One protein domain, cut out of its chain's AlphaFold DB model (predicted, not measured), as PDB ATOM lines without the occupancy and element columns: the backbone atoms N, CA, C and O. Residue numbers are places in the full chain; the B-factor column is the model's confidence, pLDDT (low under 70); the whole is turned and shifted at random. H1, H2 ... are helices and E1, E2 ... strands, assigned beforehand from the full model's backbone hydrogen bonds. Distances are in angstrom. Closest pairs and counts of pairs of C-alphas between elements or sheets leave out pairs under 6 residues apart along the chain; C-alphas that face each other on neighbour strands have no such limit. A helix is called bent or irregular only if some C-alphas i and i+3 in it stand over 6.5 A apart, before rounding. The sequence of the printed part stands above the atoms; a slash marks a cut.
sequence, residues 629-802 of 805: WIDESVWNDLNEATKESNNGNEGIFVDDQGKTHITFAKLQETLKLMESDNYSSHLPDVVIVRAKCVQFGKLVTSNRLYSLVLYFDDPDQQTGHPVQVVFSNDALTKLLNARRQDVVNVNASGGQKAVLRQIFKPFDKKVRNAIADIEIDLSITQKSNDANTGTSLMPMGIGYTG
ATOM      1  N   TRP A 629     -35.959 -38.841 -36.333       44.88
ATOM      2  CA  TRP A 629     -36.344 -38.027 -35.175       44.88
ATOM      3  C   TRP A 629     -36.254 -36.515 -35.413       44.88
ATOM      4  O   TRP A 629     -36.636 -35.762 -34.527       44.88
ATOM      5  N   ILE A 630     -35.803 -36.037 -36.577       47.50
ATOM      6  CA  ILE A 630     -35.802 -34.596 -36.889       47.50
ATOM      7  C   ILE A 630     -37.003 -34.270 -37.774       47.50
ATOM      8  O   ILE A 630     -37.093 -34.784 -38.886       47.50
ATOM      9  N   ASP A 631     -37.882 -33.391 -37.289       44.81
ATOM     10  CA  ASP A 631     -39.113 -32.984 -37.970       44.81
ATOM     11  C   ASP A 631     -38.824 -32.341 -39.342       44.81
ATOM     12  O   ASP A 631     -38.094 -31.352 -39.454       44.81
ATOM     13  N   GLU A 632     -39.383 -32.931 -40.399       40.41
ATOM     14  CA  GLU A 632     -39.231 -32.468 -41.783       40.41
ATOM     15  C   GLU A 632     -40.161 -31.291 -42.115       40.41
ATOM     16  O   GLU A 632     -39.892 -30.540 -43.052       40.41
ATOM     17  N   SER A 633     -41.241 -31.085 -41.351       44.19
ATOM     18  CA  SER A 633     -42.213 -30.011 -41.606       44.19
ATOM     19  C   SER A 633     -41.638 -28.613 -41.359       44.19
ATOM     20  O   SER A 633     -42.038 -27.663 -42.025       44.19
ATOM     21  N   VAL A 634     -40.637 -28.501 -40.480       47.16
ATOM     22  CA  VAL A 634     -39.978 -27.238 -40.102       47.16
ATOM     23  C   VAL A 634     -39.234 -26.575 -41.276       47.16
ATOM     24  O   VAL A 634     -39.037 -25.362 -41.265       47.16
ATOM     25  N   TRP A 635     -38.829 -27.345 -42.295       51.91
ATOM     26  CA  TRP A 635     -37.827 -26.916 -43.285       51.91
ATOM     27  C   TRP A 635     -38.299 -26.944 -44.751       51.91
ATOM     28  O   TRP A 635     -37.510 -26.647 -45.647       51.91
ATOM     29  N   ASN A 636     -39.557 -27.308 -45.024       39.59
ATOM     30  CA  ASN A 636     -40.020 -27.639 -46.384       39.59
ATOM     31  C   ASN A 636     -40.471 -26.450 -47.268       39.59
ATOM     32  O   ASN A 636     -40.659 -26.653 -48.463       39.59
ATOM     33  N   ASP A 637     -40.597 -25.229 -46.733       41.47
ATOM     34  CA  ASP A 637     -40.952 -24.005 -47.489       41.47
ATOM     35  C   ASP A 637     -39.857 -22.912 -47.356       41.47
ATOM     36  O   ASP A 637     -40.113 -21.736 -47.107       41.47
ATOM     37  N   LEU A 638     -38.582 -23.291 -47.520       46.53
ATOM     38  CA  LEU A 638     -37.422 -22.405 -47.295       46.53
ATOM     39  C   LEU A 638     -37.075 -21.477 -48.487       46.53
ATOM     40  O   LEU A 638     -35.915 -21.107 -48.662       46.53
ATOM     41  N   ASN A 639     -38.038 -21.140 -49.356       38.22
ATOM     42  CA  ASN A 639     -37.760 -20.398 -50.598       38.22
ATOM     43  C   ASN A 639     -38.910 -19.509 -51.122       38.22
ATOM     44  O   ASN A 639     -39.065 -19.366 -52.331       38.22
ATOM     45  N   GLU A 640     -39.688 -18.862 -50.244       37.81
ATOM     46  CA  GLU A 640     -40.552 -17.737 -50.663       37.81
ATOM     47  C   GLU A 640     -40.800 -16.699 -49.545       37.81
ATOM     48  O   GLU A 640     -41.923 -16.307 -49.247       37.81
ATOM     49  N   ALA A 641     -39.719 -16.208 -48.922       30.58
ATOM     50  CA  ALA A 641     -39.776 -15.001 -48.091       30.58
ATOM     51  C   ALA A 641     -39.844 -13.753 -48.994       30.58
ATOM     52  O   ALA A 641     -38.864 -13.397 -49.655       30.58
ATOM     53  N   THR A 642     -41.010 -13.107 -49.051       34.91
ATOM     54  CA  THR A 642     -41.281 -11.968 -49.941       34.91
ATOM     55  C   THR A 642     -40.334 -10.794 -49.674       34.91
ATOM     56  O   THR A 642     -40.249 -10.292 -48.555       34.91
ATOM     57  N   LYS A 643     -39.666 -10.284 -50.721       48.78
ATOM     58  CA  LYS A 643     -38.962  -8.991 -50.666       48.78
ATOM     59  C   LYS A 643     -39.969  -7.841 -50.666       48.78
ATOM     60  O   LYS A 643     -40.219  -7.237 -51.708       48.78
ATOM     61  N   GLU A 644     -40.542  -7.544 -49.506       42.00
ATOM     62  CA  GLU A 644     -41.347  -6.334 -49.322       42.00
ATOM     63  C   GLU A 644     -40.456  -5.098 -49.099       42.00
ATOM     64  O   GLU A 644     -39.276  -5.185 -48.759       42.00
ATOM     65  N   SER A 645     -40.986  -3.928 -49.451       38.56
ATOM     66  CA  SER A 645     -40.177  -2.771 -49.848       38.56
ATOM     67  C   SER A 645     -39.585  -1.970 -48.688       38.56
ATOM     68  O   SER A 645     -40.309  -1.605 -47.762       38.56
ATOM     69  N   ASN A 646     -38.328  -1.532 -48.846       41.91
ATOM     70  CA  ASN A 646     -37.726  -0.430 -48.084       41.91
ATOM     71  C   ASN A 646     -38.635   0.817 -48.090       41.91
ATOM     72  O   ASN A 646     -38.634   1.580 -49.054       41.91
ATOM     73  N   ASN A 647     -39.365   1.035 -46.995       39.22
ATOM     74  CA  ASN A 647     -40.243   2.185 -46.767       39.22
ATOM     75  C   ASN A 647     -40.030   2.762 -45.349       39.22
ATOM     76  O   ASN A 647     -40.950   2.784 -44.537       39.22
ATOM     77  N   GLY A 648     -38.815   3.252 -45.061       42.91
ATOM     78  CA  GLY A 648     -38.556   4.137 -43.910       42.91
ATOM     79  C   GLY A 648     -37.525   3.658 -42.878       42.91
ATOM     80  O   GLY A 648     -37.898   3.132 -41.839       42.91
ATOM     81  N   ASN A 649     -36.248   3.936 -43.159       48.59
ATOM     82  CA  ASN A 649     -35.104   4.259 -42.276       48.59
ATOM     83  C   ASN A 649     -34.813   3.590 -40.905       48.59
ATOM     84  O   ASN A 649     -33.664   3.698 -40.494       48.59
ATOM     85  N   GLU A 650     -35.724   2.935 -40.183       60.16
ATOM     86  CA  GLU A 650     -35.446   2.470 -38.800       60.16
ATOM     87  C   GLU A 650     -35.086   0.979 -38.673       60.16
ATOM     88  O   GLU A 650     -34.611   0.552 -37.623       60.16
ATOM     89  N   GLY A 651     -35.269   0.178 -39.729       68.25
ATOM     90  CA  GLY A 651     -34.929  -1.255 -39.714       68.25
ATOM     91  C   GLY A 651     -35.827  -2.112 -38.810       68.25
ATOM     92  O   GLY A 651     -35.451  -3.226 -38.457       68.25
ATOM     93  N   ILE A 652     -36.998  -1.597 -38.432       75.94
ATOM     94  CA  ILE A 652     -37.982  -2.252 -37.564       75.94
ATOM     95  C   ILE A 652     -39.354  -2.167 -38.244       75.94
ATOM     96  O   ILE A 652     -39.726  -1.109 -38.757       75.94
ATOM     97  N   PHE A 653     -40.124  -3.254 -38.236       76.38
ATOM     98  CA  PHE A 653     -41.527  -3.261 -38.664       76.38
ATOM     99  C   PHE A 653     -42.379  -4.148 -37.747       76.38
ATOM    100  O   PHE A 653     -41.859  -4.819 -36.861       76.38
ATOM    101  N   VAL A 654     -43.703  -4.123 -37.916       73.25
ATOM    102  CA  VAL A 654     -44.639  -4.939 -37.127       73.25
ATOM    103  C   VAL A 654     -45.625  -5.612 -38.076       73.25
ATOM    104  O   VAL A 654     -46.138  -4.951 -38.980       73.25
ATOM    105  N   ASP A 655     -45.849  -6.913 -37.895       71.12
ATOM    106  CA  ASP A 655     -46.739  -7.713 -38.744       71.12
ATOM    107  C   ASP A 655     -48.233  -7.545 -38.391       71.12
ATOM    108  O   ASP A 655     -48.615  -6.826 -37.461       71.12
ATOM    109  N   ASP A 656     -49.107  -8.193 -39.163       61.84
ATOM    110  CA  ASP A 656     -50.562  -8.145 -38.984       61.84
ATOM    111  C   ASP A 656     -51.034  -8.818 -37.678       61.84
ATOM    112  O   ASP A 656     -52.081  -8.453 -37.138       61.84
ATOM    113  N   GLN A 657     -50.234  -9.745 -37.142       63.41
ATOM    114  CA  GLN A 657     -50.438 -10.389 -35.842       63.41
ATOM    115  C   GLN A 657     -49.920  -9.535 -34.669       63.41
ATOM    116  O   GLN A 657     -50.192  -9.845 -33.505       63.41
ATOM    117  N   GLY A 658     -49.216  -8.434 -34.953       65.25
ATOM    118  CA  GLY A 658     -48.673  -7.512 -33.962       65.25
ATOM    119  C   GLY A 658     -47.330  -7.937 -33.363       65.25
ATOM    120  O   GLY A 658     -46.995  -7.453 -32.280       65.25
ATOM    121  N   LYS A 659     -46.569  -8.826 -34.016       72.12
ATOM    122  CA  LYS A 659     -45.182  -9.126 -33.630       72.12
ATOM    123  C   LYS A 659     -44.218  -8.136 -34.282       72.12
ATOM    124  O   LYS A 659     -44.400  -7.751 -35.436       72.12
ATOM    125  N   THR A 660     -43.173  -7.750 -33.555       78.69
ATOM    126  CA  THR A 660     -42.159  -6.805 -34.038       78.69
ATOM    127  C   THR A 660     -40.998  -7.539 -34.689       78.69
ATOM    128  O   THR A 660     -40.359  -8.372 -34.055       78.69
ATOM    129  N   HIS A 661     -40.703  -7.189 -35.935       82.88
ATOM    130  CA  HIS A 661     -39.585  -7.695 -36.722       82.88
ATOM    131  C   HIS A 661     -38.468  -6.648 -36.792       82.88
ATOM    132  O   HIS A 661     -38.740  -5.449 -36.886       82.88
ATOM    133  N   ILE A 662     -37.212  -7.092 -36.763       85.12
ATOM    134  CA  ILE A 662     -36.004  -6.257 -36.777       85.12
ATOM    135  C   ILE A 662     -35.023  -6.757 -37.848       85.12
ATOM    136  O   ILE A 662     -34.876  -7.963 -38.060       85.12
ATOM    137  N   THR A 663     -34.338  -5.846 -38.542       85.31
ATOM    138  CA  THR A 663     -33.255  -6.214 -39.468       85.31
ATOM    139  C   THR A 663     -32.017  -6.671 -38.700       85.31
ATOM    140  O   THR A 663     -31.736  -6.197 -37.598       85.31
ATOM    141  N   PHE A 664     -31.232  -7.572 -39.294       86.06
ATOM    142  CA  PHE A 664     -30.058  -8.139 -38.629       86.06
ATOM    143  C   PHE A 664     -29.030  -7.061 -38.235       86.06
ATOM    144  O   PHE A 664     -28.550  -7.040 -37.101       86.06
ATOM    145  N   ALA A 665     -28.787  -6.091 -39.121       81.56
ATOM    146  CA  ALA A 665     -27.942  -4.932 -38.834       81.56
ATOM    147  C   ALA A 665     -28.445  -4.093 -37.638       81.56
ATOM    148  O   ALA A 665     -27.644  -3.673 -36.801       81.56
ATOM    149  N   LYS A 666     -29.766  -3.884 -37.504       83.69
ATOM    150  CA  LYS A 666     -30.327  -3.121 -36.377       83.69
ATOM    151  C   LYS A 666     -30.280  -3.910 -35.067       83.69
ATOM    152  O   LYS A 666     -30.083  -3.308 -34.014       83.69
ATOM    153  N   LEU A 667     -30.368  -5.242 -35.116       86.88
ATOM    154  CA  LEU A 667     -30.113  -6.109 -33.958       86.88
ATOM    155  C   LEU A 667     -28.645  -6.029 -33.491       86.88
ATOM    156  O   LEU A 667     -28.399  -5.901 -32.294       86.88
ATOM    157  N   GLN A 668     -27.674  -6.040 -34.411       86.06
ATOM    158  CA  GLN A 668     -26.253  -5.861 -34.069       86.06
ATOM    159  C   GLN A 668     -25.969  -4.491 -33.430       86.06
ATOM    160  O   GLN A 668     -25.194  -4.403 -32.480       86.06
ATOM    161  N   GLU A 669     -26.590  -3.422 -33.937       83.88
ATOM    162  CA  GLU A 669     -26.511  -2.078 -33.350       83.88
ATOM    163  C   GLU A 669     -27.129  -2.047 -31.939       83.88
ATOM    164  O   GLU A 669     -26.504  -1.573 -30.992       83.88
ATOM    165  N   THR A 670     -28.322  -2.635 -31.788       85.56
ATOM    166  CA  THR A 670     -29.066  -2.759 -30.521       85.56
ATOM    167  C   THR A 670     -28.213  -3.416 -29.434       85.56
ATOM    168  O   THR A 670     -28.068  -2.854 -28.350       85.56
ATOM    169  N   LEU A 671     -27.591  -4.564 -29.724       84.62
ATOM    170  CA  LEU A 671     -26.775  -5.295 -28.747       84.62
ATOM    171  C   LEU A 671     -25.511  -4.516 -28.335       84.62
ATOM    172  O   LEU A 671     -25.188  -4.483 -27.151       84.62
ATOM    173  N   LYS A 672     -24.859  -3.795 -29.257       83.44
ATOM    174  CA  LYS A 672     -23.704  -2.926 -28.942       83.44
ATOM    175  C   LYS A 672     -24.077  -1.713 -28.076       83.44
ATOM    176  O   LYS A 672     -23.295  -1.287 -27.224       83.44
ATOM    177  N   LEU A 673     -25.279  -1.164 -28.256       81.75
ATOM    178  CA  LEU A 673     -25.807  -0.114 -27.377       81.75
ATOM    179  C   LEU A 673     -26.130  -0.665 -25.976       81.75
ATOM    180  O   LEU A 673     -25.856   0.003 -24.983       81.75
ATOM    181  N   MET A 674     -26.626  -1.904 -25.879       79.62
ATOM    182  CA  MET A 674     -26.818  -2.610 -24.600       79.62
ATOM    183  C   MET A 674     -25.495  -2.989 -23.911       79.62
ATOM    184  O   MET A 674     -25.435  -3.026 -22.687       79.62
ATOM    185  N   GLU A 675     -24.422  -3.248 -24.662       77.88
ATOM    186  CA  GLU A 675     -23.083  -3.536 -24.117       77.88
ATOM    187  C   GLU A 675     -22.412  -2.315 -23.464       77.88
ATOM    188  O   GLU A 675     -21.516  -2.488 -22.636       77.88
ATOM    189  N   SER A 676     -22.841  -1.100 -23.820       71.94
ATOM    190  CA  SER A 676     -22.233   0.174 -23.410       71.94
ATOM    191  C   SER A 676     -23.086   0.996 -22.430       71.94
ATOM    192  O   SER A 676     -22.812   2.179 -22.241       71.94
ATOM    193  N   ASP A 677     -24.124   0.392 -21.836       61.00
ATOM    194  CA  ASP A 677     -25.121   0.989 -20.922       61.00
ATOM    195  C   ASP A 677     -25.870   2.243 -21.450       61.00
ATOM    196  O   ASP A 677     -26.778   2.754 -20.795       61.00
ATOM    197  N   ASN A 678     -25.597   2.691 -22.681       56.75
ATOM    198  CA  ASN A 678     -26.263   3.812 -23.363       56.75
ATOM    199  C   ASN A 678     -27.593   3.407 -24.039       56.75
ATOM    200  O   ASN A 678     -28.030   4.023 -25.014       56.75
ATOM    201  N   TYR A 679     -28.239   2.342 -23.561       59.34
ATOM    202  CA  TYR A 679     -29.401   1.750 -24.217       59.34
ATOM    203  C   TYR A 679     -30.727   2.387 -23.778       59.34
ATOM    204  O   TYR A 679     -31.237   2.128 -22.690       59.34
ATOM    205  N   SER A 680     -31.319   3.179 -24.673       53.22
ATOM    206  CA  SER A 680     -32.599   3.878 -24.481       53.22
ATOM    207  C   SER A 680     -33.648   3.535 -25.554       53.22
ATOM    208  O   SER A 680     -34.554   4.322 -25.823       53.22
ATOM    209  N   SER A 681     -33.529   2.371 -26.210       52.97
ATOM    210  CA  SER A 681     -34.350   2.039 -27.384       52.97
ATOM    211  C   SER A 681     -35.769   1.555 -27.044       52.97
ATOM    212  O   SER A 681     -35.979   0.762 -26.130       52.97
ATOM    213  N   HIS A 682     -36.737   1.981 -27.860       60.25
ATOM    214  CA  HIS A 682     -38.169   1.663 -27.750       60.25
ATOM    215  C   HIS A 682     -38.573   0.286 -28.317       60.25
ATOM    216  O   HIS A 682     -39.728   0.091 -28.716       60.25
ATOM    217  N   LEU A 683     -37.634  -0.660 -28.408       68.81
ATOM    218  CA  LEU A 683     -37.928  -2.035 -28.812       68.81
ATOM    219  C   LEU A 683     -38.715  -2.776 -27.712       68.81
ATOM    220  O   LEU A 683     -38.448  -2.573 -26.528       68.81
ATOM    221  N   PRO A 684     -39.675  -3.646 -28.075       73.25
ATOM    222  CA  PRO A 684     -40.303  -4.553 -27.119       73.25
ATOM    223  C   PRO A 684     -39.321  -5.640 -26.662       73.25
ATOM    224  O   PRO A 684     -38.378  -5.971 -27.379       73.25
ATOM    225  N   ASP A 685     -39.611  -6.259 -25.512       82.31
ATOM    226  CA  ASP A 685     -38.786  -7.327 -24.927       82.31
ATOM    227  C   ASP A 685     -38.534  -8.498 -25.891       82.31
ATOM    228  O   ASP A 685     -37.485  -9.127 -25.823       82.31
ATOM    229  N   VAL A 686     -39.476  -8.785 -26.799       84.56
ATOM    230  CA  VAL A 686     -39.373  -9.852 -27.806       84.56
ATOM    231  C   VAL A 686     -39.438  -9.271 -29.215       84.56
ATOM    232  O   VAL A 686     -40.422  -8.624 -29.582       84.56
ATOM    233  N   VAL A 687     -38.423  -9.581 -30.021       86.62
ATOM    234  CA  VAL A 687     -38.309  -9.220 -31.441       86.62
ATOM    235  C   VAL A 687     -38.121 -10.464 -32.310       86.62
ATOM    236  O   VAL A 687     -37.660 -11.503 -31.839       86.62
ATOM    237  N   ILE A 688     -38.455 -10.357 -33.594       86.88
ATOM    238  CA  ILE A 688     -38.197 -11.385 -34.605       86.88
ATOM    239  C   ILE A 688     -37.109 -10.911 -35.558       86.88
ATOM    240  O   ILE A 688     -37.224  -9.833 -36.132       86.88
ATOM    241  N   VAL A 689     -36.069 -11.718 -35.761       88.25
ATOM    242  CA  VAL A 689     -35.027 -11.446 -36.762       88.25
ATOM    243  C   VAL A 689     -34.980 -12.562 -37.800       88.25
ATOM    244  O   VAL A 689     -34.892 -13.740 -37.453       88.25
ATOM    245  N   ARG A 690     -35.001 -12.193 -39.084       85.94
ATOM    246  CA  ARG A 690     -34.734 -13.113 -40.196       85.94
ATOM    247  C   ARG A 690     -33.225 -13.285 -40.335       85.94
ATOM    248  O   ARG A 690     -32.545 -12.359 -40.775       85.94
ATOM    249  N   ALA A 691     -32.694 -14.442 -39.949       85.75
ATOM    250  CA  ALA A 691     -31.251 -14.660 -39.851       85.75
ATOM    251  C   ALA A 691     -30.807 -16.023 -40.405       85.75
ATOM    252  O   ALA A 691     -31.580 -16.982 -40.459       85.75
ATOM    253  N   LYS A 692     -29.537 -16.116 -40.812       85.25
ATOM    254  CA  LYS A 692     -28.907 -17.340 -41.324       85.25
ATOM    255  C   LYS A 692     -27.980 -17.942 -40.272       85.25
ATOM    256  O   LYS A 692     -27.048 -17.275 -39.839       85.25
ATOM    257  N   CYS A 693     -28.165 -19.207 -39.896       85.25
ATOM    258  CA  CYS A 693     -27.236 -19.880 -38.982       85.25
ATOM    259  C   CYS A 693     -25.910 -20.158 -39.704       85.25
ATOM    260  O   CYS A 693     -25.880 -20.902 -40.688       85.25
ATOM    261  N   VAL A 694     -24.806 -19.579 -39.229       83.19
ATOM    262  CA  VAL A 694     -23.475 -19.721 -39.848       83.19
ATOM    263  C   VAL A 694     -22.567 -20.693 -39.097       83.19
ATOM    264  O   VAL A 694     -21.837 -21.449 -39.736       83.19
ATOM    265  N   GLN A 695     -22.650 -20.732 -37.764       77.31
ATOM    266  CA  GLN A 695     -21.770 -21.536 -36.910       77.31
ATOM    267  C   GLN A 695     -22.511 -22.041 -35.659       77.31
ATOM    268  O   GLN A 695     -23.518 -21.483 -35.225       77.31
ATOM    269  N   PHE A 696     -21.996 -23.120 -35.074       74.12
ATOM    270  CA  PHE A 696     -22.468 -23.699 -33.819       74.12
ATOM    271  C   PHE A 696     -21.436 -23.382 -32.749       74.12
ATOM    272  O   PHE A 696     -20.250 -23.616 -32.962       74.12
ATOM    273  N   GLY A 697     -21.884 -22.841 -31.618       71.75
ATOM    274  CA  GLY A 697     -21.021 -22.623 -30.468       71.75
ATOM    275  C   GLY A 697     -20.967 -23.868 -29.603       71.75
ATOM    276  O   GLY A 697     -20.080 -24.705 -29.729       71.75
ATOM    277  N   LYS A 698     -21.928 -23.964 -28.682       73.81
ATOM    278  CA  LYS A 698     -21.828 -24.850 -27.522       73.81
ATOM    279  C   LYS A 698     -23.206 -25.244 -27.014       73.81
ATOM    280  O   LYS A 698     -24.029 -24.379 -26.722       73.81
ATOM    281  N   LEU A 699     -23.448 -26.542 -26.856       72.56
ATOM    282  CA  LEU A 699     -24.585 -27.056 -26.091       72.56
ATOM    283  C   LEU A 699     -24.123 -27.313 -24.655       72.56
ATOM    284  O   LEU A 699     -23.416 -28.288 -24.390       72.56
ATOM    285  N   VAL A 700     -24.549 -26.471 -23.721       68.38
ATOM    286  CA  VAL A 700     -24.280 -26.689 -22.301       68.38
ATOM    287  C   VAL A 700     -25.324 -27.651 -21.750       68.38
ATOM    288  O   VAL A 700     -26.513 -27.337 -21.691       68.38
ATOM    289  N   THR A 701     -24.871 -28.820 -21.298       62.03
ATOM    290  CA  THR A 701     -25.702 -29.758 -20.533       62.03
ATOM    291  C   THR A 701     -25.139 -29.916 -19.123       62.03
ATOM    292  O   THR A 701     -23.951 -30.198 -18.941       62.03
ATOM    293  N   SER A 702     -25.981 -29.675 -18.116       57.97
ATOM    294  CA  SER A 702     -25.649 -29.841 -16.696       57.97
ATOM    295  C   SER A 702     -26.895 -30.185 -15.874       57.97
ATOM    296  O   SER A 702     -28.019 -30.188 -16.376       57.97
ATOM    297  N   ASN A 703     -26.729 -30.426 -14.569       51.31
ATOM    298  CA  ASN A 703     -27.859 -30.718 -13.680       51.31
ATOM    299  C   ASN A 703     -28.847 -29.545 -13.510       51.31
ATOM    300  O   ASN A 703     -29.976 -29.779 -13.074       51.31
ATOM    301  N   ARG A 704     -28.485 -28.309 -13.888       48.28
ATOM    302  CA  ARG A 704     -29.375 -27.132 -13.801       48.28
ATOM    303  C   ARG A 704     -29.611 -26.410 -15.133       48.28
ATOM    304  O   ARG A 704     -30.624 -25.733 -15.241       48.28
ATOM    305  N   LEU A 705     -28.753 -26.594 -16.139       54.09
ATOM    306  CA  LEU A 705     -28.817 -25.876 -17.417       54.09
ATOM    307  C   LEU A 705     -28.929 -26.839 -18.611       54.09
ATOM    308  O   LEU A 705     -28.297 -27.898 -18.628       54.09
ATOM    309  N   TYR A 706     -29.735 -26.454 -19.600       72.00
ATOM    310  CA  TYR A 706     -29.808 -27.066 -20.927       72.00
ATOM    311  C   TYR A 706     -30.066 -25.946 -21.929       72.00
ATOM    312  O   TYR A 706     -31.180 -25.427 -22.006       72.00
ATOM    313  N   SER A 707     -29.004 -25.519 -22.602       75.56
ATOM    314  CA  SER A 707     -29.002 -24.363 -23.496       75.56
ATOM    315  C   SER A 707     -28.003 -24.570 -24.629       75.56
ATOM    316  O   SER A 707     -26.999 -25.265 -24.467       75.56
ATOM    317  N   LEU A 708     -28.283 -23.967 -25.782       83.12
ATOM    318  CA  LEU A 708     -27.484 -24.085 -27.000       83.12
ATOM    319  C   LEU A 708     -27.141 -22.693 -27.513       83.12
ATOM    320  O   LEU A 708     -28.050 -21.900 -27.737       83.12
ATOM    321  N   VAL A 709     -25.857 -22.427 -27.734       85.25
ATOM    322  CA  VAL A 709     -25.382 -21.206 -28.391       85.25
ATOM    323  C   VAL A 709     -25.240 -21.466 -29.888       85.25
ATOM    324  O   VAL A 709     -24.456 -22.331 -30.294       85.25
ATOM    325  N   LEU A 710     -25.987 -20.717 -30.698       86.44
ATOM    326  CA  LEU A 710     -25.869 -20.688 -32.158       86.44
ATOM    327  C   LEU A 710     -25.411 -19.307 -32.625       86.44
ATOM    328  O   LEU A 710     -25.754 -18.298 -32.013       86.44
ATOM    329  N   TYR A 711     -24.656 -19.277 -33.718       86.31
ATOM    330  CA  TYR A 711     -24.175 -18.058 -34.356       86.31
ATOM    331  C   TYR A 711     -24.980 -17.798 -35.626       86.31
ATOM    332  O   TYR A 711     -24.989 -18.630 -36.542       86.31
ATOM    333  N   PHE A 712     -25.608 -16.630 -35.705       88.12
ATOM    334  CA  PHE A 712     -26.355 -16.187 -36.879       88.12
ATOM    335  C   PHE A 712     -25.681 -14.994 -37.553       88.12
ATOM    336  O   PHE A 712     -25.024 -14.207 -36.885       88.12
ATOM    337  N   ASP A 713     -25.857 -14.852 -38.861       87.31
ATOM    338  CA  ASP A 713     -25.448 -13.690 -39.661       87.31
ATOM    339  C   ASP A 713     -26.618 -13.268 -40.572       87.31
ATOM    340  O   ASP A 713     -27.610 -13.999 -40.706       87.31
ATOM    341  N   ASP A 714     -26.518 -12.107 -41.213       83.69
ATOM    342  CA  ASP A 714     -27.526 -11.635 -42.164       83.69
ATOM    343  C   ASP A 714     -27.598 -12.579 -43.394       83.69
ATOM    344  O   ASP A 714     -26.560 -12.964 -43.951       83.69
ATOM    345  N   PRO A 715     -28.804 -13.003 -43.828       80.12
ATOM    346  CA  PRO A 715     -28.972 -13.936 -44.942       80.12
ATOM    347  C   PRO A 715     -28.706 -13.320 -46.323       80.12
ATOM    348  O   PRO A 715     -28.409 -14.061 -47.260       80.12
ATOM    349  N   ASP A 716     -28.841 -11.999 -46.463       76.12
ATOM    350  CA  ASP A 716     -28.755 -11.254 -47.722       76.12
ATOM    351  C   ASP A 716     -27.448 -10.423 -47.819       76.12
ATOM    352  O   ASP A 716     -26.983 -10.161 -48.931       76.12
ATOM    353  N   GLN A 717     -26.819 -10.045 -46.694       72.06
ATOM    354  CA  GLN A 717     -25.535  -9.320 -46.624       72.06
ATOM    355  C   GLN A 717     -24.634  -9.803 -45.469       72.06
ATOM    356  O   GLN A 717     -24.554  -9.144 -44.436       72.06
ATOM    357  N   GLN A 718     -23.914 -10.920 -45.650       67.62
ATOM    358  CA  GLN A 718     -23.011 -11.476 -44.623       67.62
ATOM    359  C   GLN A 718     -22.095 -10.406 -44.002       67.62
ATOM    360  O   GLN A 718     -21.245  -9.830 -44.683       67.62
ATOM    361  N   THR A 719     -22.267 -10.156 -42.704       65.50
ATOM    362  CA  THR A 719     -21.642  -9.029 -41.999       65.50
ATOM    363  C   THR A 719     -20.244  -9.353 -41.478       65.50
ATOM    364  O   THR A 719     -19.495  -8.448 -41.122       65.50
ATOM    365  N   GLY A 720     -19.901 -10.644 -41.382       69.12
ATOM    366  CA  GLY A 720     -18.660 -11.112 -40.753       69.12
ATOM    367  C   GLY A 720     -18.639 -10.989 -39.222       69.12
ATOM    368  O   GLY A 720     -17.653 -11.373 -38.597       69.12
ATOM    369  N   HIS A 721     -19.723 -10.500 -38.608       78.25
ATOM    370  CA  HIS A 721     -19.853 -10.287 -37.165       78.25
ATOM    371  C   HIS A 721     -21.093 -11.014 -36.613       78.25
ATOM    372  O   HIS A 721     -22.076 -10.366 -36.238       78.25
ATOM    373  N   PRO A 722     -21.091 -12.359 -36.596       84.94
ATOM    374  CA  PRO A 722     -22.278 -13.126 -36.258       84.94
ATOM    375  C   PRO A 722     -22.734 -12.929 -34.807       84.94
ATOM    376  O   PRO A 722     -21.928 -12.925 -33.876       84.94
ATOM    377  N   VAL A 723     -24.049 -12.823 -34.617       86.38
ATOM    378  CA  VAL A 723     -24.697 -12.685 -33.306       86.38
ATOM    379  C   VAL A 723     -24.834 -14.063 -32.660       86.38
ATOM    380  O   VAL A 723     -25.391 -14.990 -33.254       86.38
ATOM    381  N   GLN A 724     -24.340 -14.186 -31.428       88.81
ATOM    382  CA  GLN A 724     -24.496 -15.368 -30.578       88.81
ATOM    383  C   GLN A 724     -25.884 -15.352 -29.921       88.81
ATOM    384  O   GLN A 724     -26.209 -14.410 -29.212       88.81
ATOM    385  N   VAL A 725     -26.697 -16.391 -30.112       86.81
ATOM    386  CA  VAL A 725     -28.039 -16.513 -29.508       86.81
ATOM    387  C   VAL A 725     -28.109 -17.779 -28.660       86.81
ATOM    388  O   VAL A 725     -27.769 -18.868 -29.132       86.81
ATOM    389  N   VAL A 726     -28.565 -17.651 -27.410       88.00
ATOM    390  CA  VAL A 726     -28.702 -18.771 -26.464       88.00
ATOM    391  C   VAL A 726     -30.136 -19.284 -26.483       88.00
ATOM    392  O   VAL A 726     -31.037 -18.588 -26.036       88.00
ATOM    393  N   PHE A 727     -30.387 -20.504 -26.953       84.62
ATOM    394  CA  PHE A 727     -31.745 -21.057 -26.955       84.62
ATOM    395  C   PHE A 727     -32.181 -21.569 -25.580       84.62
ATOM    396  O   PHE A 727     -31.459 -22.314 -24.908       84.62
ATOM    397  N   SER A 728     -33.408 -21.200 -25.204       76.38
ATOM    398  CA  SER A 728     -34.107 -21.669 -24.005       76.38
ATOM    399  C   SER A 728     -34.376 -23.180 -24.042       76.38
ATOM    400  O   SER A 728     -34.495 -23.769 -25.113       76.38
ATOM    401  N   ASN A 729     -34.541 -23.816 -22.875       74.56
ATOM    402  CA  ASN A 729     -34.802 -25.262 -22.750       74.56
ATOM    403  C   ASN A 729     -35.971 -25.758 -23.627       74.56
ATOM    404  O   ASN A 729     -35.891 -26.840 -24.212       74.56
ATOM    405  N   ASP A 730     -37.042 -24.968 -23.731       72.31
ATOM    406  CA  ASP A 730     -38.261 -25.355 -24.443       72.31
ATOM    407  C   ASP A 730     -38.135 -25.126 -25.957       72.31
ATOM    408  O   ASP A 730     -38.589 -25.962 -26.740       72.31
ATOM    409  N   ALA A 731     -37.456 -24.054 -26.385       73.25
ATOM    410  CA  ALA A 731     -37.100 -23.851 -27.790       73.25
ATOM    411  C   ALA A 731     -36.101 -24.917 -28.265       73.25
ATOM    412  O   ALA A 731     -36.298 -25.535 -29.306       73.25
ATOM    413  N   LEU A 732     -35.079 -25.201 -27.458       74.44
ATOM    414  CA  LEU A 732     -34.039 -26.192 -27.719       74.44
ATOM    415  C   LEU A 732     -34.583 -27.624 -27.795       74.44
ATOM    416  O   LEU A 732     -34.174 -28.394 -28.662       74.44
ATOM    417  N   THR A 733     -35.534 -27.978 -26.925       72.38
ATOM    418  CA  THR A 733     -36.189 -29.296 -26.966       72.38
ATOM    419  C   THR A 733     -36.991 -29.491 -28.258       72.38
ATOM    420  O   THR A 733     -37.036 -30.612 -28.757       72.38
ATOM    421  N   LYS A 734     -37.569 -28.425 -28.839       72.62
ATOM    422  CA  LYS A 734     -38.180 -28.462 -30.183       72.62
ATOM    423  C   LYS A 734     -37.112 -28.533 -31.282       72.62
ATOM    424  O   LYS A 734     -37.181 -29.406 -32.139       72.62
ATOM    425  N   LEU A 735     -36.103 -27.662 -31.212       71.38
ATOM    426  CA  LEU A 735     -35.058 -27.477 -32.226       71.38
ATOM    427  C   LEU A 735     -34.215 -28.744 -32.462       71.38
ATOM    428  O   LEU A 735     -33.872 -29.058 -33.599       71.38
ATOM    429  N   LEU A 736     -33.904 -29.483 -31.393       69.38
ATOM    430  CA  LEU A 736     -33.238 -30.789 -31.464       69.38
ATOM    431  C   LEU A 736     -34.222 -31.966 -31.591       69.38
ATOM    432  O   LEU A 736     -33.777 -33.087 -31.806       69.38
ATOM    433  N   ASN A 737     -35.523 -31.752 -31.359       68.50
ATOM    434  CA  ASN A 737     -36.528 -32.791 -31.067       68.50
ATOM    435  C   ASN A 737     -36.036 -33.891 -30.093       68.50
ATOM    436  O   ASN A 737     -36.441 -35.053 -30.148       68.50
ATOM    437  N   ALA A 738     -35.130 -33.511 -29.192       67.25
ATOM    438  CA  ALA A 738     -34.484 -34.368 -28.213       67.25
ATOM    439  C   ALA A 738     -34.516 -33.645 -26.870       67.25
ATOM    440  O   ALA A 738     -34.076 -32.493 -26.737       67.25
ATOM    441  N   ARG A 739     -35.064 -34.308 -25.854       70.62
ATOM    442  CA  ARG A 739     -35.186 -33.731 -24.517       70.62
ATOM    443  C   ARG A 739     -33.810 -33.741 -23.870       70.62
ATOM    444  O   ARG A 739     -32.985 -34.615 -24.134       70.62
ATOM    445  N   ARG A 740     -33.596 -32.839 -22.913       74.12
ATOM    446  CA  ARG A 740     -32.403 -32.829 -22.049       74.12
ATOM    447  C   ARG A 740     -32.021 -34.225 -21.533       74.12
ATOM    448  O   ARG A 740     -30.841 -34.562 -21.495       74.12
ATOM    449  N   GLN A 741     -33.009 -35.034 -21.140       72.25
ATOM    450  CA  GLN A 741     -32.769 -36.386 -20.633       72.25
ATOM    451  C   GLN A 741     -32.203 -37.328 -21.703       72.25
ATOM    452  O   GLN A 741     -31.375 -38.167 -21.374       72.25
ATOM    453  N   ASP A 742     -32.580 -37.169 -22.970       74.25
ATOM    454  CA  ASP A 742     -32.110 -38.019 -24.065       74.25
ATOM    455  C   ASP A 742     -30.630 -37.728 -24.362       74.25
ATOM    456  O   ASP A 742     -29.821 -38.652 -24.456       74.25
ATOM    457  N   VAL A 743     -30.235 -36.448 -24.361       72.00
ATOM    458  CA  VAL A 743     -28.820 -36.038 -24.455       72.00
ATOM    459  C   VAL A 743     -28.007 -36.556 -23.260       72.00
ATOM    460  O   VAL A 743     -26.899 -37.064 -23.438       72.00
ATOM    461  N   VAL A 744     -28.563 -36.497 -22.043       73.44
ATOM    462  CA  VAL A 744     -27.937 -37.067 -20.835       73.44
ATOM    463  C   VAL A 744     -27.809 -38.594 -20.931       73.44
ATOM    464  O   VAL A 744     -26.769 -39.130 -20.557       73.44
ATOM    465  N   ASN A 745     -28.801 -39.297 -21.482       75.12
ATOM    466  CA  ASN A 745     -28.771 -40.751 -21.675       75.12
ATOM    467  C   ASN A 745     -27.715 -41.172 -22.715       75.12
ATOM    468  O   ASN A 745     -26.988 -42.145 -22.497       75.12
ATOM    469  N   VAL A 746     -27.571 -40.428 -23.818       72.69
ATOM    470  CA  VAL A 746     -26.497 -40.647 -24.808       72.69
ATOM    471  C   VAL A 746     -25.119 -40.344 -24.200       72.69
ATOM    472  O   VAL A 746     -24.170 -41.101 -24.415       72.69
ATOM    473  N   ASN A 747     -25.002 -39.315 -23.353       72.38
ATOM    474  CA  ASN A 747     -23.763 -39.032 -22.621       72.38
ATOM    475  C   ASN A 747     -23.419 -40.145 -21.614       72.38
ATOM    476  O   ASN A 747     -22.269 -40.561 -21.518       72.38
ATOM    477  N   ALA A 748     -24.410 -40.677 -20.896       68.75
ATOM    478  CA  ALA A 748     -24.213 -41.760 -19.934       68.75
ATOM    479  C   ALA A 748     -23.854 -43.104 -20.595       68.75
ATOM    480  O   ALA A 748     -23.157 -43.915 -19.988       68.75
ATOM    481  N   SER A 749     -24.310 -43.347 -21.828       70.62
ATOM    482  CA  SER A 749     -24.104 -44.619 -22.540       70.62
ATOM    483  C   SER A 749     -22.876 -44.646 -23.460       70.62
ATOM    484  O   SER A 749     -22.314 -45.720 -23.675       70.62
ATOM    485  N   GLY A 750     -22.423 -43.499 -23.980       65.38
ATOM    486  CA  GLY A 750     -21.261 -43.428 -24.881       65.38
ATOM    487  C   GLY A 750     -20.396 -42.166 -24.757       65.38
ATOM    488  O   GLY A 750     -19.516 -41.937 -25.591       65.38
ATOM    489  N   GLY A 751     -20.625 -41.348 -23.727       70.88
ATOM    490  CA  GLY A 751     -19.869 -40.129 -23.451       70.88
ATOM    491  C   GLY A 751     -20.073 -39.011 -24.477       70.88
ATOM    492  O   GLY A 751     -20.843 -39.114 -25.435       70.88
ATOM    493  N   GLN A 752     -19.293 -37.944 -24.307       65.00
ATOM    494  CA  GLN A 752     -19.309 -36.754 -25.165       65.00
ATOM    495  C   GLN A 752     -19.130 -37.091 -26.658       65.00
ATOM    496  O   GLN A 752     -19.750 -36.463 -27.512       65.00
ATOM    497  N   LYS A 753     -18.346 -38.129 -26.995       68.62
ATOM    498  CA  LYS A 753     -18.144 -38.564 -28.389       68.62
ATOM    499  C   LYS A 753     -19.368 -39.263 -28.995       68.62
ATOM    500  O   LYS A 753     -19.550 -39.166 -30.207       68.62
ATOM    501  N   ALA A 754     -20.215 -39.927 -28.204       71.88
ATOM    502  CA  ALA A 754     -21.502 -40.426 -28.693       71.88
ATOM    503  C   ALA A 754     -22.501 -39.281 -28.876       71.88
ATOM    504  O   ALA A 754     -23.125 -39.198 -29.928       71.88
ATOM    505  N   VAL A 755     -22.568 -38.350 -27.919       70.38
ATOM    506  CA  VAL A 755     -23.402 -37.136 -27.994       70.38
ATOM    507  C   VAL A 755     -23.087 -36.322 -29.256       70.38
ATOM    508  O   VAL A 755     -23.984 -36.033 -30.051       70.38
ATOM    509  N   LEU A 756     -21.801 -36.048 -29.503       68.44
ATOM    510  CA  LEU A 756     -21.333 -35.340 -30.694       68.44
ATOM    511  C   LEU A 756     -21.723 -36.071 -31.994       68.44
ATOM    512  O   LEU A 756     -22.163 -35.442 -32.952       68.44
ATOM    513  N   ARG A 757     -21.580 -37.402 -32.048       72.38
ATOM    514  CA  ARG A 757     -21.852 -38.192 -33.265       72.38
ATOM    515  C   ARG A 757     -23.337 -38.421 -33.540       72.38
ATOM    516  O   ARG A 757     -23.729 -38.396 -34.698       72.38
ATOM    517  N   GLN A 758     -24.130 -38.694 -32.508       71.50
ATOM    518  CA  GLN A 758     -25.525 -39.123 -32.643       71.50
ATOM    519  C   GLN A 758     -26.507 -37.953 -32.663       71.50
ATOM    520  O   GLN A 758     -27.553 -38.075 -33.287       71.50
ATOM    521  N   ILE A 759     -26.179 -36.838 -32.000       71.44
ATOM    522  CA  ILE A 759     -27.085 -35.690 -31.861       71.44
ATOM    523  C   ILE A 759     -26.528 -34.470 -32.600       71.44
ATOM    524  O   ILE A 759     -27.227 -33.897 -33.431       71.44
ATOM    525  N   PHE A 760     -25.263 -34.095 -32.372       71.88
ATOM    526  CA  PHE A 760     -24.741 -32.817 -32.879       71.88
ATOM    527  C   PHE A 760     -24.410 -32.869 -34.371       71.88
ATOM    528  O   PHE A 760     -24.891 -32.019 -35.105       71.88
ATOM    529  N   LYS A 761     -23.623 -33.844 -34.853       72.75
ATOM    530  CA  LYS A 761     -23.239 -33.902 -36.279       72.75
ATOM    531  C   LYS A 761     -24.446 -33.985 -37.243       72.75
ATOM    532  O   LYS A 761     -24.395 -33.314 -38.272       72.75
ATOM    533  N   PRO A 762     -25.541 -34.720 -36.945       72.62
ATOM    534  CA  PRO A 762     -26.767 -34.668 -37.751       72.62
ATOM    535  C   PRO A 762     -27.492 -33.314 -37.698       72.62
ATOM    536  O   PRO A 762     -28.034 -32.873 -38.708       72.62
ATOM    537  N   PHE A 763     -27.493 -32.661 -36.533       73.75
ATOM    538  CA  PHE A 763     -28.139 -31.370 -36.297       73.75
ATOM    539  C   PHE A 763     -27.391 -30.206 -36.968       73.75
ATOM    540  O   PHE A 763     -27.989 -29.469 -37.750       73.75
ATOM    541  N   ASP A 764     -26.076 -30.108 -36.755       74.19
ATOM    542  CA  ASP A 764     -25.154 -29.188 -37.434       74.19
ATOM    543  C   ASP A 764     -25.328 -29.280 -38.956       74.19
ATOM    544  O   ASP A 764     -25.652 -28.294 -39.613       74.19
ATOM    545  N   LYS A 765     -25.271 -30.496 -39.518       70.69
ATOM    546  CA  LYS A 765     -25.447 -30.723 -40.962       70.69
ATOM    547  C   LYS A 765     -26.810 -30.265 -41.516       70.69
ATOM    548  O   LYS A 765     -26.896 -30.026 -42.718       70.69
ATOM    549  N   LYS A 766     -27.861 -30.158 -40.692       68.25
ATOM    550  CA  LYS A 766     -29.184 -29.656 -41.111       68.25
ATOM    551  C   LYS A 766     -29.367 -28.153 -40.891       68.25
ATOM    552  O   LYS A 766     -30.011 -27.513 -41.713       68.25
ATOM    553  N   VAL A 767     -28.834 -27.595 -39.802       71.94
ATOM    554  CA  VAL A 767     -29.069 -26.190 -39.426       71.94
ATOM    555  C   VAL A 767     -27.956 -25.254 -39.932       71.94
ATOM    556  O   VAL A 767     -28.221 -24.074 -40.151       71.94
ATOM    557  N   ARG A 768     -26.737 -25.737 -40.231       77.19
ATOM    558  CA  ARG A 768     -25.678 -24.911 -40.845       77.19
ATOM    559  C   ARG A 768     -26.123 -24.414 -42.225       77.19
ATOM    560  O   ARG A 768     -26.387 -25.208 -43.121       77.19
ATOM    561  N   ASN A 769     -26.113 -23.096 -42.416       76.12
ATOM    562  CA  ASN A 769     -26.660 -22.351 -43.559       76.12
ATOM    563  C   ASN A 769     -28.195 -22.270 -43.668       76.12
ATOM    564  O   ASN A 769     -28.665 -21.647 -44.621       76.12
ATOM    565  N   ALA A 770     -28.973 -22.814 -42.728       75.12
ATOM    566  CA  ALA A 770     -30.422 -22.603 -42.714       75.12
ATOM    567  C   ALA A 770     -30.761 -21.127 -42.434       75.12
ATOM    568  O   ALA A 770     -30.078 -20.467 -41.646       75.12
ATOM    569  N   ILE A 771     -31.821 -20.624 -43.071       79.88
ATOM    570  CA  ILE A 771     -32.386 -19.285 -42.849       79.88
ATOM    571  C   ILE A 771     -33.734 -19.467 -42.152       79.88
ATOM    572  O   ILE A 771     -34.540 -20.282 -42.603       79.88
ATOM    573  N   ALA A 772     -33.975 -18.731 -41.071       80.12
ATOM    574  CA  ALA A 772     -35.223 -18.780 -40.315       80.12
ATOM    575  C   ALA A 772     -35.539 -17.423 -39.676       80.12
ATOM    576  O   ALA A 772     -34.639 -16.606 -39.463       80.12
ATOM    577  N   ASP A 773     -36.806 -17.227 -39.318       82.62
ATOM    578  CA  ASP A 773     -37.235 -16.114 -38.480       82.62
ATOM    579  C   ASP A 773     -37.154 -16.562 -37.013       82.62
ATOM    580  O   ASP A 773     -37.729 -17.585 -36.630       82.62
ATOM    581  N   ILE A 774     -36.381 -15.846 -36.198       85.94
ATOM    582  CA  ILE A 774     -36.009 -16.247 -34.833       85.94
ATOM    583  C   ILE A 774     -36.666 -15.296 -33.839       85.94
ATOM    584  O   ILE A 774     -36.435 -14.092 -33.910       85.94
ATOM    585  N   GLU A 775     -37.435 -15.834 -32.892       88.75
ATOM    586  CA  GLU A 775     -38.020 -15.056 -31.796       88.75
ATOM    587  C   GLU A 775     -36.978 -14.922 -30.674       88.75
ATOM    588  O   GLU A 775     -36.645 -15.897 -29.988       88.75
ATOM    589  N   ILE A 776     -36.446 -13.709 -30.518       89.12
ATOM    590  CA  ILE A 776     -35.381 -13.352 -29.580       89.12
ATOM    591  C   ILE A 776     -35.955 -12.468 -28.473       89.12
ATOM    592  O   ILE A 776     -36.555 -11.430 -28.744       89.12
ATOM    593  N   ASP A 777     -35.721 -12.867 -27.226       86.12
ATOM    594  CA  ASP A 777     -35.983 -12.079 -26.027       86.12
ATOM    595  C   ASP A 777     -34.724 -11.269 -25.661       86.12
ATOM    596  O   ASP A 777     -33.670 -11.824 -25.328       86.12
ATOM    597  N   LEU A 778     -34.837  -9.945 -25.780       85.00
ATOM    598  CA  LEU A 778     -33.809  -8.952 -25.468       85.00
ATOM    599  C   LEU A 778     -33.775  -8.595 -23.974       85.00
ATOM    600  O   LEU A 778     -32.764  -8.082 -23.501       85.00
ATOM    601  N   SER A 779     -34.833  -8.885 -23.210       79.19
ATOM    602  CA  SER A 779     -34.837  -8.673 -21.755       79.19
ATOM    603  C   SER A 779     -33.952  -9.693 -21.018       79.19
ATOM    604  O   SER A 779     -33.494  -9.439 -19.902       79.19
ATOM    605  N   ILE A 780     -33.654 -10.830 -21.663       78.56
ATOM    606  CA  ILE A 780     -32.823 -11.914 -21.129       78.56
ATOM    607  C   ILE A 780     -31.537 -12.049 -21.959       78.56
ATOM    608  O   ILE A 780     -31.457 -12.842 -22.897       78.56
ATOM    609  N   THR A 781     -30.494 -11.311 -21.578       81.25
ATOM    610  CA  THR A 781     -29.150 -11.412 -22.177       81.25
ATOM    611  C   THR A 781     -28.134 -12.071 -21.237       81.25
ATOM    612  O   THR A 781     -28.281 -12.070 -20.014       81.25
ATOM    613  N   GLN A 782     -27.085 -12.665 -21.810       80.19
ATOM    614  CA  GLN A 782     -25.939 -13.233 -21.091       80.19
ATOM    615  C   GLN A 782     -24.643 -12.739 -21.740       80.19
ATOM    616  O   GLN A 782     -24.524 -12.776 -22.961       80.19
ATOM    617  N   LYS A 783     -23.652 -12.294 -20.957       77.50
ATOM    618  CA  LYS A 783     -22.338 -11.912 -21.509       77.50
ATOM    619  C   LYS A 783     -21.565 -13.166 -21.931       77.50
ATOM    620  O   LYS A 783     -21.478 -14.121 -21.157       77.50
ATOM    621  N   SER A 784     -21.029 -13.167 -23.150       68.44
ATOM    622  CA  SER A 784     -20.146 -14.233 -23.628       68.44
ATOM    623  C   SER A 784     -18.776 -14.152 -22.945       68.44
ATOM    624  O   SER A 784     -18.278 -13.062 -22.661       68.44
ATOM    625  N   ASN A 785     -18.179 -15.317 -22.678       55.91
ATOM    626  CA  ASN A 785     -16.887 -15.467 -21.992       55.91
ATOM    627  C   ASN A 785     -15.759 -15.934 -22.939       55.91
ATOM    628  O   ASN A 785     -14.666 -16.258 -22.472       55.91
ATOM    629  N   ASP A 786     -16.013 -16.016 -24.249       55.97
ATOM    630  CA  ASP A 786     -15.039 -16.515 -25.223       55.97
ATOM    631  C   ASP A 786     -13.934 -15.478 -25.486       55.97
ATOM    632  O   ASP A 786     -14.147 -14.462 -26.139       55.97
ATOM    633  N   ALA A 787     -12.716 -15.753 -25.011       42.69
ATOM    634  CA  ALA A 787     -11.592 -14.807 -25.010       42.69
ATOM    635  C   ALA A 787     -11.106 -14.322 -26.399       42.69
ATOM    636  O   ALA A 787     -10.306 -13.390 -26.467       42.69
ATOM    637  N   ASN A 788     -11.572 -14.935 -27.493       44.44
ATOM    638  CA  ASN A 788     -11.190 -14.585 -28.869       44.44
ATOM    639  C   ASN A 788     -12.156 -13.589 -29.543       44.44
ATOM    640  O   ASN A 788     -11.840 -13.059 -30.607       44.44
ATOM    641  N   THR A 789     -13.319 -13.323 -28.943       48.56
ATOM    642  CA  THR A 789     -14.310 -12.349 -29.426       48.56
ATOM    643  C   THR A 789     -14.738 -11.469 -28.263       48.56
ATOM    644  O   THR A 789     -15.203 -11.989 -27.254       48.56
ATOM    645  N   GLY A 790     -14.572 -10.146 -28.387       51.06
ATOM    646  CA  GLY A 790     -14.839  -9.192 -27.302       51.06
ATOM    647  C   GLY A 790     -16.219  -9.376 -26.658       51.06
ATOM    648  O   GLY A 790     -17.152  -9.814 -27.327       51.06
ATOM    649  N   THR A 791     -16.326  -9.061 -25.362       50.41
ATOM    650  CA  THR A 791     -17.451  -9.406 -24.469       50.41
ATOM    651  C   THR A 791     -18.822  -8.978 -24.999       50.41
ATOM    652  O   THR A 791     -19.316  -7.909 -24.640       50.41
ATOM    653  N   SER A 792     -19.447  -9.830 -25.809       68.12
ATOM    654  CA  SER A 792     -20.714  -9.517 -26.466       68.12
ATOM    655  C   SER A 792     -21.918 -10.102 -25.727       68.12
ATOM    656  O   SER A 792     -21.818 -11.141 -25.060       68.12
ATOM    657  N   LEU A 793     -23.060  -9.420 -25.817       81.81
ATOM    658  CA  LEU A 793     -24.326  -9.870 -25.247       81.81
ATOM    659  C   LEU A 793     -24.995 -10.909 -26.148       81.81
ATOM    660  O   LEU A 793     -25.366 -10.639 -27.286       81.81
ATOM    661  N   MET A 794     -25.218 -12.092 -25.581       86.50
ATOM    662  CA  MET A 794     -25.979 -13.176 -26.187       86.50
ATOM    663  C   MET A 794     -27.441 -13.098 -25.707       86.50
ATOM    664  O   MET A 794     -27.696 -13.414 -24.538       86.50
ATOM    665  N   PRO A 795     -28.415 -12.667 -26.530       88.81
ATOM    666  CA  PRO A 795     -29.826 -12.674 -26.149       88.81
ATOM    667  C   PRO A 795     -30.441 -14.086 -26.210       88.81
ATOM    668  O   PRO A 795     -29.849 -15.034 -26.743       88.81
ATOM    669  N   MET A 796     -31.639 -14.236 -25.642       88.00
ATOM    670  CA  MET A 796     -32.304 -15.527 -25.456       88.00
ATOM    671  C   MET A 796     -33.211 -15.889 -26.641       88.00
ATOM    672  O   MET A 796     -34.221 -15.241 -26.892       88.00
ATOM    673  N   GLY A 797     -32.907 -16.986 -27.336       86.81
ATOM    674  CA  GLY A 797     -33.794 -17.591 -28.330       86.81
ATOM    675  C   GLY A 797     -34.967 -18.311 -27.656       86.81
ATOM    676  O   GLY A 797     -34.799 -19.388 -27.065       86.81
ATOM    677  N   ILE A 798     -36.166 -17.735 -27.746       84.50
ATOM    678  CA  ILE A 798     -37.397 -18.290 -27.155       84.50
ATOM    679  C   ILE A 798     -38.265 -19.045 -28.171       84.50
ATOM    680  O   ILE A 798     -39.049 -19.916 -27.787       84.50
ATOM    681  N   GLY A 799     -38.082 -18.776 -29.463       80.94
ATOM    682  CA  GLY A 799     -38.838 -19.400 -30.544       80.94
ATOM    683  C   GLY A 799     -38.148 -19.265 -31.899       80.94
ATOM    684  O   GLY A 799     -37.115 -18.613 -32.039       80.94
ATOM    685  N   TYR A 800     -38.714 -19.931 -32.898       77.50
ATOM    686  CA  TYR A 800     -38.324 -19.826 -34.301       77.50
ATOM    687  C   TYR A 800     -39.508 -20.255 -35.171       77.50
ATOM    688  O   TYR A 800     -40.297 -21.117 -34.770       77.50
ATOM    689  N   THR A 801     -39.618 -19.683 -36.365       64.50
ATOM    690  CA  THR A 801     -40.639 -20.029 -37.358       64.50
ATOM    691  C   THR A 801     -40.020 -20.139 -38.746       64.50
ATOM    692  O   THR A 801     -39.398 -19.201 -39.240       64.50
ATOM    693  N   GLY A 802     -40.237 -21.284 -39.398       54.75
ATOM    694  CA  GLY A 802     -40.334 -21.319 -40.857       54.75
ATOM    695  C   GLY A 802     -41.709 -20.793 -41.283       54.75
ATOM    696  O   GLY A 802     -42.659 -20.843 -40.496       54.75
TER     697      GLY A 802
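This is residues 629 to 802 of the 805 residues of the protein "Heme oxygenase-like protein" of Rhizopus microsporus (UniProt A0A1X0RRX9). A small closed barrel of five strands, E3, E4, E5, E7 and E6, makes the core; the hairpin E1 and E2 adds on to E3, H1 packs outside the barrel where the sheet curls round it, and the bent helix H3 folds back on itself as an arm at the opposite end of the long axis. H2 follows E5 and sits beside E4 and E7, while residues 629 to 651, with no named element, make a long tail of which residues 642 to 649 stick out. The printed part has 174 residues with three named helices and seven named strands, in the order E1 E2 H1 E3 E4 E5 H2 H3 E6 E7; the sheet is mixed, and the class is mixed, helices and strands. The whole is compact, with a radius of gyration of the C-alphas of 16.7 A and spans of 55 by 38 by 28 A.

The barrel's longest strand is E3, residues 686 to 701, which bends by 117 degrees at residue 690. E3, E4 of residues 706 to 713 and E5 of residues 723 to 727 form a meander, each strand the antiparallel neighbour of the one before; N 697 and O 709 are 2.9 A apart, and N 725 and O 710 also 2.9 A. E5 is parallel to E7, residues 793 to 801, with N 797 and O 726 at 2.8 A. E7 and E6, residues 771 to 783, are an antiparallel hairpin, with N 775 and O 799 at 2.9 A. E6 and E3 are antiparallel and close the ring, with N 774 and O 689 at 2.9 A. Outside the ring, E2 of residues 660 to 662 is parallel to E3, with N 688 and O 660 at 2.8 A, and its hairpin partner E1, residues 652 to 654, lies on the other side of E2, with N 653 and O 661 at 2.9 A. E2, H1 of residues 664 to 675 and E3 form a strand-helix-strand unit, two parallel neighbour strands with a helix between, and its crossover is right-handed. H1 lies outside the barrel at a height over the sheet of 8.1 A; its closest C-alphas to E7 are those of Leu 671 and Leu 793, 6.3 A apart. H2, residues 729 to 735, is only just at the sheet's level, with a height of 3.8 A; the C-alphas of Ala 731 and Gly 799, its closest to E7, are 5.5 A apart. H3, residues 740 to 767, was assigned as one helix by its hydrogen bonds but is bent, with C-alphas 749 and 752 9.6 A apart. Its arms H3a, residues 740 to 749, and H3b, residues 752 to 767, touch, H3b with residues 754 to 759 alone, and run opposite ways at a steep tilt of 45 degrees; the closest C-alphas, of Val 746 and Val 755, are 5.7 A apart. H3b is irregular, with C-alphas 758 and 761 6.8 A apart; it lies over E3 at a height of 10.0 A. Every O i to N i+4 pair is within hydrogen-bond range in H1, H2 and H3a, and 10 of 12 are in H3b.

E3 runs 25.2 A from C-alpha 686 at (-39.373, -9.852, -27.806) to C-alpha 701. E6, residues 771 to 783, measures 24.7 A, E4, residues 706 to 713, 23.4 A, and E5, residues 723 to 727, 12.7 A. E7 measures 22.7 A and ends at C-alpha 801 at (-40.639, -20.029, -37.358). E1, residues 652 to 654, begins at C-alpha 652 at (-37.982, -2.252, -37.564) and measures 7.2 A; E2, residues 660 to 662, measures 6.8 A. H1 measures 16.7 A, H2 9.7 A, H3a 14.4 A and H3b 20.3 A.

The two C-alphas farthest apart, of Gly 648 and Ser 749, are 55.2 A apart. The printed part has no cut, and no link between named elements is long. The mean pLDDT of the printed part is 70.4; 62 residues are under 70, among them residues 629 to 651, 677 to 683, 700 to 705 and 784 to 792.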